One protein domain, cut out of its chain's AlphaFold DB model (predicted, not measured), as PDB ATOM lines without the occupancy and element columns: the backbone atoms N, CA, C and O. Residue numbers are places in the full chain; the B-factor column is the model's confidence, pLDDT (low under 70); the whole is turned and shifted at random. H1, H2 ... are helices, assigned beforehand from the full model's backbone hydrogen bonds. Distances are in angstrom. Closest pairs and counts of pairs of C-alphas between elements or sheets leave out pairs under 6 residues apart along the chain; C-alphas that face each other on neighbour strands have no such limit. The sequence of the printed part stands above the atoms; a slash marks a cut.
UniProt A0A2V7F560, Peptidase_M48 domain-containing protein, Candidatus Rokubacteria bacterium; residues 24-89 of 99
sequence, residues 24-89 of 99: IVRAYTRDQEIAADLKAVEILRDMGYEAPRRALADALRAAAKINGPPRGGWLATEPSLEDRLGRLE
ATOM      1  N   ILE A  24     -25.313   0.718  29.065       48.56
ATOM      2  CA  ILE A  24     -26.707   0.932  29.461       48.56
ATOM      3  C   ILE A  24     -26.698   2.330  30.066       48.56
ATOM      4  O   ILE A  24     -26.311   2.475  31.220       48.56
ATOM      5  N   VAL A  25     -26.989   3.334  29.226       47.16
ATOM      6  CA  VAL A  25     -27.315   4.734  29.554       47.16
ATOM      7  C   VAL A  25     -27.258   4.975  31.058       47.16
ATOM      8  O   VAL A  25     -28.206   4.622  31.754       47.16
ATOM      9  N   ARG A  26     -26.132   5.481  31.578       50.88
ATOM     10  CA  ARG A  26     -26.010   5.838  32.994       50.88
ATOM     11  C   ARG A  26     -27.137   6.820  33.276       50.88
ATOM     12  O   ARG A  26     -27.021   7.985  32.908       50.88
ATOM     13  N   ALA A  27     -28.247   6.323  33.815       61.19
ATOM     14  CA  ALA A  27     -29.349   7.174  34.185       61.19
ATOM     15  C   ALA A  27     -28.749   8.201  35.132       61.19
ATOM     16  O   ALA A  27     -28.030   7.834  36.073       61.19
ATOM     17  N   TYR A  28     -28.911   9.471  34.778       68.50
ATOM     18  CA  TYR A  28     -28.410  10.545  35.604       68.50
ATOM     19  C   TYR A  28     -28.954  10.322  37.014       68.50
ATOM     20  O   TYR A  28     -30.092   9.892  37.202       68.50
ATOM     21  N   THR A  29     -28.112  10.524  38.022       80.06
ATOM     22  CA  THR A  29     -28.617  10.498  39.391       80.06
ATOM     23  C   THR A  29     -29.667  11.599  39.535       80.06
ATOM     24  O   THR A  29     -29.619  12.606  38.827       80.06
ATOM     25  N   ARG A  30     -30.589  11.455  40.493       83.50
ATOM     26  CA  ARG A  30     -31.579  12.508  40.782       83.50
ATOM     27  C   ARG A  30     -30.918  13.881  40.944       83.50
ATOM     28  O   ARG A  30     -31.401  14.858  40.385       83.50
ATOM     29  N   ASP A  31     -29.776  13.941  41.628       85.44
ATOM     30  CA  ASP A  31     -29.018  15.182  41.808       85.44
ATOM     31  C   ASP A  31     -28.434  15.728  40.499       85.44
ATOM     32  O   ASP A  31     -28.399  16.941  40.310       85.44
ATOM     33  N   GLN A  32     -27.999  14.861  39.580       86.44
ATOM     34  CA  GLN A  32     -27.519  15.280  38.261       86.44
ATOM     35  C   GLN A  32     -28.644  15.870  37.409       86.44
ATOM     36  O   GLN A  32     -28.411  16.859  36.719       86.44
ATOM     37  N   GLU A  33     -29.854  15.318  37.480       87.25
ATOM     38  CA  GLU A  33     -31.010  15.890  36.783       87.25
ATOM     39  C   GLU A  33     -31.419  17.246  37.355       87.25
ATOM     40  O   GLU A  33     -31.637  18.189  36.598       87.25
ATOM     41  N   ILE A  34     -31.432  17.388  38.684       90.62
ATOM     42  CA  ILE A  34     -31.689  18.690  39.310       90.62
ATOM     43  C   ILE A  34     -30.586  19.696  38.959       90.62
ATOM     44  O   ILE A  34     -30.883  20.843  38.631       90.62
ATOM     45  N   ALA A  35     -29.314  19.288  38.978       92.88
ATOM     46  CA  ALA A  35     -28.210  20.155  38.578       92.88
ATOM     47  C   ALA A  35     -28.321  20.582  37.106       92.88
ATOM     48  O   ALA A  35     -28.039  21.736  36.778       92.88
ATOM     49  N   ALA A  36     -28.768  19.683  36.224       91.75
ATOM     50  CA  ALA A  36     -29.013  19.993  34.822       91.75
ATOM     51  C   ALA A  36     -30.163  20.997  34.648       91.75
ATOM     52  O   ALA A  36     -30.016  21.945  33.878       91.75
ATOM     53  N   ASP A  37     -31.259  20.851  35.396       95.19
ATOM     54  CA  ASP A  37     -32.377  21.800  35.372       95.19
ATOM     55  C   ASP A  37     -31.935  23.198  35.824       95.19
ATOM     56  O   ASP A  37     -32.204  24.196  35.152       95.19
ATOM     57  N   LEU A  38     -31.182  23.283  36.923       96.81
ATOM     58  CA  LEU A  38     -30.636  24.555  37.399       96.81
ATOM     59  C   LEU A  38     -29.667  25.165  36.382       96.81
ATOM     60  O   LEU A  38     -29.716  26.371  36.130       96.81
ATOM     61  N   LYS A  39     -28.841  24.340  35.729       97.62
ATOM     62  CA  LYS A  39     -27.945  24.821  34.679       97.62
ATOM     63  C   LYS A  39     -28.705  25.315  33.449       97.62
ATOM     64  O   LYS A  39     -28.310  26.312  32.849       97.62
ATOM     65  N   ALA A  40     -29.807  24.664  33.088       96.69
ATOM     66  CA  ALA A  40     -30.669  25.113  32.001       96.69
ATOM     67  C   ALA A  40     -31.286  26.488  32.302       96.69
ATOM     68  O   ALA A  40     -31.336  27.331  31.410       96.69
ATOM     69  N   VAL A  41     -31.677  26.764  33.551       98.00
ATOM     70  CA  VAL A  41     -32.142  28.101  33.966       98.00
ATOM     71  C   VAL A  41     -31.058  29.162  33.770       98.00
ATOM     72  O   VAL A  41     -31.363  30.253  33.291       98.00
ATOM     73  N   GLU A  42     -29.805  28.865  34.126       98.00
ATOM     74  CA  GLU A  42     -28.679  29.780  33.884       98.00
ATOM     75  C   GLU A  42     -28.499  30.058  32.390       98.00
ATOM     76  O   GLU A  42     -28.455  31.215  31.991       98.00
ATOM     77  N   ILE A  43     -28.493  29.012  31.560       97.00
ATOM     78  CA  ILE A  43     -28.356  29.150  30.105       97.00
ATOM     79  C   ILE A  43     -29.499  29.989  29.524       97.00
ATOM     80  O   ILE A  43     -29.255  30.902  28.742       97.00
ATOM     81  N   LEU A  44     -30.748  29.728  29.924       96.62
ATOM     82  CA  LEU A  44     -31.905  30.506  29.471       96.62
ATOM     83  C   LEU A  44     -31.779  31.983  29.861       96.62
ATOM     84  O   LEU A  44     -32.098  32.861  29.059       96.62
ATOM     85  N   ARG A  45     -31.283  32.267  31.070       97.00
ATOM     86  CA  ARG A  45     -31.005  33.638  31.507       97.00
ATOM     87  C   ARG A  45     -29.934  34.290  30.635       97.00
ATOM     88  O   ARG A  45     -30.146  35.407  30.175       97.00
ATOM     89  N   ASP A  46     -28.829  33.595  30.381       97.50
ATOM     90  CA  ASP A  46     -27.726  34.096  29.551       97.50
ATOM     91  C   ASP A  46     -28.169  34.334  28.096       97.50
ATOM     92  O   ASP A  46     -27.658  35.222  27.415       97.50
ATOM     93  N   MET A  47     -29.180  33.592  27.633       96.12
ATOM     94  CA  MET A  47     -29.849  33.793  26.343       96.12
ATOM     95  C   MET A  47     -30.853  34.960  26.330       96.12
ATOM     96  O   MET A  47     -31.439  35.239  25.285       96.12
ATOM     97  N   GLY A  48     -31.081  35.638  27.459       95.38
ATOM     98  CA  GLY A  48     -31.995  36.778  27.560       95.38
ATOM     99  C   GLY A  48     -33.465  36.412  27.779       95.38
ATOM    100  O   GLY A  48     -34.342  37.238  27.529       95.38
ATOM    101  N   TYR A  49     -33.776  35.196  28.243       94.19
ATOM    102  CA  TYR A  49     -35.144  34.883  28.661       94.19
ATOM    103  C   TYR A  49     -35.508  35.678  29.918       94.19
ATOM    104  O   TYR A  49     -34.865  35.555  30.956       94.19
ATOM    105  N   GLU A  50     -36.605  36.429  29.840       94.19
ATOM    106  CA  GLU A  50     -37.139  37.256  30.937       94.19
ATOM    107  C   GLU A  50     -37.622  36.436  32.148       94.19
ATOM    108  O   GLU A  50     -37.616  36.909  33.281       94.19
ATOM    109  N   ALA A  51     -38.071  35.201  31.911       96.62
ATOM    110  CA  ALA A  51     -38.645  34.316  32.924       96.62
ATOM    111  C   ALA A  51     -38.074  32.890  32.783       96.62
ATOM    112  O   ALA A  51     -38.789  31.974  32.367       96.62
ATOM    113  N   PRO A  52     -36.772  32.688  33.049       96.88
ATOM    114  CA  PRO A  52     -36.069  31.454  32.702       96.88
ATOM    115  C   PRO A  52     -36.551  30.238  33.506       96.88
ATOM    116  O   PRO A  52     -36.645  29.148  32.940       96.88
ATOM    117  N   ARG A  53     -36.921  30.397  34.791       97.81
ATOM    118  CA  ARG A  53     -37.469  29.275  35.582       97.81
ATOM    119  C   ARG A  53     -38.848  28.883  35.078       97.81
ATOM    120  O   ARG A  53     -39.101  27.699  34.871       97.81
ATOM    121  N   ARG A  54     -39.716  29.865  34.808       97.19
ATOM    122  CA  ARG A  54     -41.026  29.608  34.190       97.19
ATOM    123  C   ARG A  54     -40.900  28.935  32.825       97.19
ATOM    124  O   ARG A  54     -41.585  27.947  32.593       97.19
ATOM    125  N   ALA A  55     -40.003  29.410  31.961       96.56
ATOM    126  CA  ALA A  55     -39.792  28.831  30.636       96.56
ATOM    127  C   ALA A  55     -39.396  27.348  30.711       96.56
ATOM    128  O   ALA A  55     -39.970  26.520  30.001       96.56
ATOM    129  N   LEU A  56     -38.473  26.992  31.612       97.00
ATOM    130  CA  LEU A  56     -38.116  25.594  31.841       97.00
ATOM    131  C   LEU A  56     -39.286  24.794  32.435       97.00
ATOM    132  O   LEU A  56     -39.587  23.706  31.951       97.00
ATOM    133  N   ALA A  57     -39.986  25.334  33.436       96.56
ATOM    134  CA  ALA A  57     -41.142  24.675  34.045       96.56
ATOM    135  C   ALA A  57     -42.245  24.368  33.015       96.56
ATOM    136  O   ALA A  57     -42.825  23.280  33.022       96.56
ATOM    137  N   ASP A  58     -42.510  25.296  32.098       95.69
ATOM    138  CA  ASP A  58     -43.496  25.113  31.037       95.69
ATOM    139  C   ASP A  58     -43.041  24.068  30.016       95.69
ATOM    140  O   ASP A  58     -43.846  23.224  29.619       95.69
ATOM    141  N   ALA A  59     -41.750  24.039  29.669       94.19
ATOM    142  CA  ALA A  59     -41.177  22.995  28.824       94.19
ATOM    143  C   ALA A  59     -41.302  21.599  29.462       94.19
ATOM    144  O   ALA A  59     -41.733  20.659  28.793       94.19
ATOM    145  N   LEU A  60     -41.009  21.463  30.761       93.31
ATOM    146  CA  LEU A  60     -41.161  20.200  31.495       93.31
ATOM    147  C   LEU A  60     -42.617  19.724  31.515       93.31
ATOM    148  O   LEU A  60     -42.894  18.550  31.261       93.31
ATOM    149  N   ARG A  61     -43.568  20.637  31.750       93.38
ATOM    150  CA  ARG A  61     -45.006  20.331  31.681       93.38
ATOM    151  C   ARG A  61     -45.430  19.909  30.276       93.38
ATOM    152  O   ARG A  61     -46.212  18.970  30.140       93.38
ATOM    153  N   ALA A  62     -44.941  20.583  29.235       91.25
ATOM    154  CA  ALA A  62     -45.233  20.223  27.848       91.25
ATOM    155  C   ALA A  62     -44.681  18.832  27.502       91.25
ATOM    156  O   ALA A  62     -45.409  18.006  26.954       91.25
ATOM    157  N   ALA A  63     -43.436  18.544  27.888       86.56
ATOM    158  CA  ALA A  63     -42.812  17.243  27.675       86.56
ATOM    159  C   ALA A  63     -43.577  16.118  28.390       86.56
ATOM    160  O   ALA A  63     -43.853  15.084  27.784       86.56
ATOM    161  N   ALA A  64     -43.997  16.332  29.640       87.31
ATOM    162  CA  ALA A  64     -44.773  15.352  30.399       87.31
ATOM    163  C   ALA A  64     -46.149  15.052  29.777       87.31
ATOM    164  O   ALA A  64     -46.613  13.916  29.827       87.31
ATOM    165  N   LYS A  65     -46.799  16.041  29.144       87.31
ATOM    166  CA  LYS A  65     -48.061  15.815  28.412       87.31
ATOM    167  C   LYS A  65     -47.881  14.886  27.209       87.31
ATOM    168  O   LYS A  65     -48.794  14.131  26.899       87.31
ATOM    169  N   ILE A  66     -46.732  14.961  26.534       86.56
ATOM    170  CA  ILE A  66     -46.428  14.161  25.338       86.56
ATOM    171  C   ILE A  66     -45.947  12.761  25.733       86.56
ATOM    172  O   ILE A  66     -46.404  11.766  25.179       86.56
ATOM    173  N   ASN A  67     -45.034  12.690  26.700       79.62
ATOM    174  CA  ASN A  67     -44.351  11.452  27.076       79.62
ATOM    175  C   ASN A  67     -45.123  10.626  28.115       79.62
ATOM    176  O   ASN A  67     -44.797   9.460  28.337       79.62
ATOM    177  N   GLY A  68     -46.142  11.218  28.744       71.06
ATOM    178  CA  GLY A  68     -46.790  10.659  29.921       71.06
ATOM    179  C   GLY A  68     -45.939  10.845  31.183       71.06
ATOM    180  O   GLY A  68     -44.853  11.433  31.133       71.06
ATOM    181  N   PRO A  69     -46.426  10.379  32.347       62.22
ATOM    182  CA  PRO A  69     -45.623  10.387  33.562       62.22
ATOM    183  C   PRO A  69     -44.316   9.608  33.327       62.22
ATOM    184  O   PRO A  69     -44.331   8.638  32.558       62.22
ATOM    185  N   PRO A  70     -43.201   9.977  33.997       64.25
ATOM    186  CA  PRO A  70     -42.012   9.133  34.025       64.25
ATOM    187  C   PRO A  70     -42.432   7.699  34.332       64.25
ATOM    188  O   PRO A  70     -43.412   7.495  35.061       64.25
ATOM    189  N   ARG A  71     -41.714   6.703  33.801       60.75
ATOM    190  CA  ARG A  71     -41.916   5.303  34.201       60.75
ATOM    191  C   ARG A  71     -41.503   5.175  35.670       60.75
ATOM    192  O   ARG A  71     -40.381   4.800  35.982       60.75
ATOM    193  N   GLY A  72     -42.390   5.605  36.559       56.12
ATOM    194  CA  GLY A  72     -42.195   5.633  37.991       56.12
ATOM    195  C   GLY A  72     -42.103   4.218  38.543       56.12
ATOM    196  O   GLY A  72     -42.515   3.243  37.914       56.12
ATOM    197  N   GLY A  73     -41.548   4.117  39.741       52.94
ATOM    198  CA  GLY A  73     -41.350   2.866  40.456       52.94
ATOM    199  C   GLY A  73     -40.181   2.993  41.422       52.94
ATOM    200  O   GLY A  73     -39.380   3.914  41.316       52.94
ATOM    201  N   TRP A  74     -40.053   2.048  42.352       50.34
ATOM    202  CA  TRP A  74     -38.940   1.992  43.313       50.34
ATOM    203  C   TRP A  74     -37.544   1.921  42.661       50.34
ATOM    204  O   TRP A  74     -36.544   2.166  43.325       50.34
ATOM    205  N   LEU A  75     -37.483   1.592  41.365       51.59
ATOM    206  CA  LEU A  75     -36.264   1.524  40.553       51.59
ATOM    207  C   LEU A  75     -36.131   2.696  39.562       51.59
ATOM    208  O   LEU A  75     -35.205   2.697  38.755       51.59
ATOM    209  N   ALA A  76     -37.053   3.666  39.580       62.50
ATOM    210  CA  ALA A  76     -36.959   4.846  38.732       62.50
ATOM    211  C   ALA A  76     -35.831   5.747  39.247       62.50
ATOM    212  O   ALA A  76     -35.855   6.235  40.377       62.50
ATOM    213  N   THR A  77     -34.821   5.939  38.411       65.38
ATOM    214  CA  THR A  77     -33.639   6.759  38.699       65.38
ATOM    215  C   THR A  77     -33.896   8.254  38.519       65.38
ATOM    216  O   THR A  77     -33.163   9.062  39.085       65.38
ATOM    217  N   GLU A  78     -34.950   8.613  37.785       73.31
ATOM    218  CA  GLU A  78     -35.308   9.997  37.470       73.31
ATOM    219  C   GLU A  78     -36.172  10.621  38.597       73.31
ATOM    220  O   GLU A  78     -37.030   9.942  39.182       73.31
ATOM    221  N   PRO A  79     -35.970  11.903  38.955       84.25
ATOM    222  CA  PRO A  79     -36.860  12.648  39.832       84.25
ATOM    223  C   PRO A  79     -38.250  12.811  39.209       84.25
ATOM    224  O   PRO A  79     -38.416  12.877  37.991       84.25
ATOM    225  N   SER A  80     -39.275  12.889  40.062       87.69
ATOM    226  CA  SER A  80     -40.637  13.117  39.580       87.69
ATOM    227  C   SER A  80     -40.764  14.510  38.952       87.69
ATOM    228  O   SER A  80     -39.981  15.418  39.246       87.69
ATOM    229  N   LEU A  81     -41.782  14.707  38.109       89.19
ATOM    230  CA  LEU A  81     -42.076  16.036  37.567       89.19
ATOM    231  C   LEU A  81     -42.320  17.055  38.691       89.19
ATOM    232  O   LEU A  81     -41.852  18.184  38.596       89.19
ATOM    233  N   GLU A  82     -43.023  16.656  39.751       91.38
ATOM    234  CA  GLU A  82     -43.292  17.510  40.911       91.38
ATOM    235  C   GLU A  82     -42.001  17.919  41.626       91.38
ATOM    236  O   GLU A  82     -41.803  19.106  41.873       91.38
ATOM    237  N   ASP A  83     -41.086  16.973  41.865       91.69
ATOM    238  CA  ASP A  83     -39.787  17.268  42.480       91.69
ATOM    239  C   ASP A  83     -39.006  18.296  41.658       91.69
ATOM    240  O   ASP A  83     -38.468  19.256  42.208       91.69
ATOM    241  N   ARG A  84     -38.959  18.113  40.332       92.75
ATOM    242  CA  ARG A  84     -38.252  19.023  39.421       92.75
ATOM    243  C   ARG A  84     -38.882  20.411  39.419       92.75
ATOM    244  O   ARG A  84     -38.174  21.400  39.576       92.75
ATOM    245  N   LEU A  85     -40.210  20.493  39.308       94.75
ATOM    246  CA  LEU A  85     -40.939  21.765  39.346       94.75
ATOM    247  C   LEU A  85     -40.760  22.482  40.687       94.75
ATOM    248  O   LEU A  85     -40.523  23.687  40.696       94.75
ATOM    249  N   GLY A  86     -40.781  21.750  41.802       95.56
ATOM    250  CA  GLY A  86     -40.554  22.310  43.133       95.56
ATOM    251  C   GLY A  86     -39.175  22.957  43.291       95.56
ATOM    252  O   GLY A  86     -39.038  23.926  44.032       95.56
ATOM    253  N   ARG A  87     -38.153  22.490  42.556       95.94
ATOM    254  CA  ARG A  87     -36.820  23.123  42.535       95.94
ATOM    255  C   ARG A  87     -36.756  24.414  41.720       95.94
ATOM    256  O   ARG A  87     -35.787  25.154  41.864       95.94
ATOM    257  N   LEU A  88     -37.755  24.686  40.882       96.81
ATOM    258  CA  LEU A  88     -37.837  25.907  40.077       96.81
ATOM    259  C   LEU A  88     -38.644  27.016  40.765       96.81
ATOM    260  O   LEU A  88     -38.618  28.159  40.309       96.81
ATOM    261  N   GLU A  89     -39.341  26.709  41.859       95.50
ATOM    262  CA  GLU A  89     -40.116  27.698  42.604       95.50
ATOM    263  C   GLU A  89     -39.215  28.653  43.424       95.50
ATOM    264  O   GLU A  89     -38.186  28.233  43.961       95.50
TER     265      GLU A  89
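Overview. This is residues 24 to 89 of the 99 residues of the protein "Peptidase_M48 domain-containing protein" of Candidatus Rokubacteria bacterium (UniProt A0A2V7F560). Two helices, H1 and H2, make a V with the turn between them at its tip, and a short third helix, H3, folds back along H2 on one side of the V, with its residues also near H1. The long loop of residues 68 to 80 swings round the open end of the V before H3 begins. The printed part has 66 residues with three named helices, H1, H2 and H3 in that order, and no named strand; the class is all helix. It is only just compact, close to loose, with a radius of gyration of the C-alphas of 12.5 A, and elongated, spanning 38 by 23 by 21 A.

Along the chain. H1, residues 30 to 46, begins at C-alpha 30 (-31.579, 12.508, 40.782) and is 24.6 A long from first to last C-alpha. H2, residues 52 to 67, is 22.4 A long and begins at C-alpha 52 (-36.069, 31.454, 32.702). H3, residues 81 to 86, ends at C-alpha 86 (-40.554, 22.310, 43.133) and is 8.5 A long.

Arrangement. H1 and H2 touch, H2 with residues 52 to 56 alone; the closest C-alphas, of Val 41 and Pro 52, are 5.3 A apart. Their lines stand at a steep tilt of 53 degrees, opposite ways. H2 touches H3 with residues 57 to 64 alone, and the closest C-alphas, of Ala 57 and Leu 85, are 6.1 A apart. H2 and H3 form a helical hairpin at a shallow tilt of 13 degrees, opposite ways. H1 and H3 are close but not clearly touching, with the closest C-alphas, of Ile 34 and Arg 84, 6.6 A apart, at a steep tilt of 60 degrees. In H1, H2 and H3 every O i to N i+4 pair is within hydrogen-bond range.

Size, cuts and confidence. The C-alphas farthest apart, of Gly 48 and Trp 74, are 38.8 A apart. The printed part has no cut. The link from H1 to H2 is tight, with 5 residues, and the link from H2 to H3 is long, with 13. The mean pLDDT of the printed part is 84.6, and it is under 70 in residues 24 to 28 and 69 to 77.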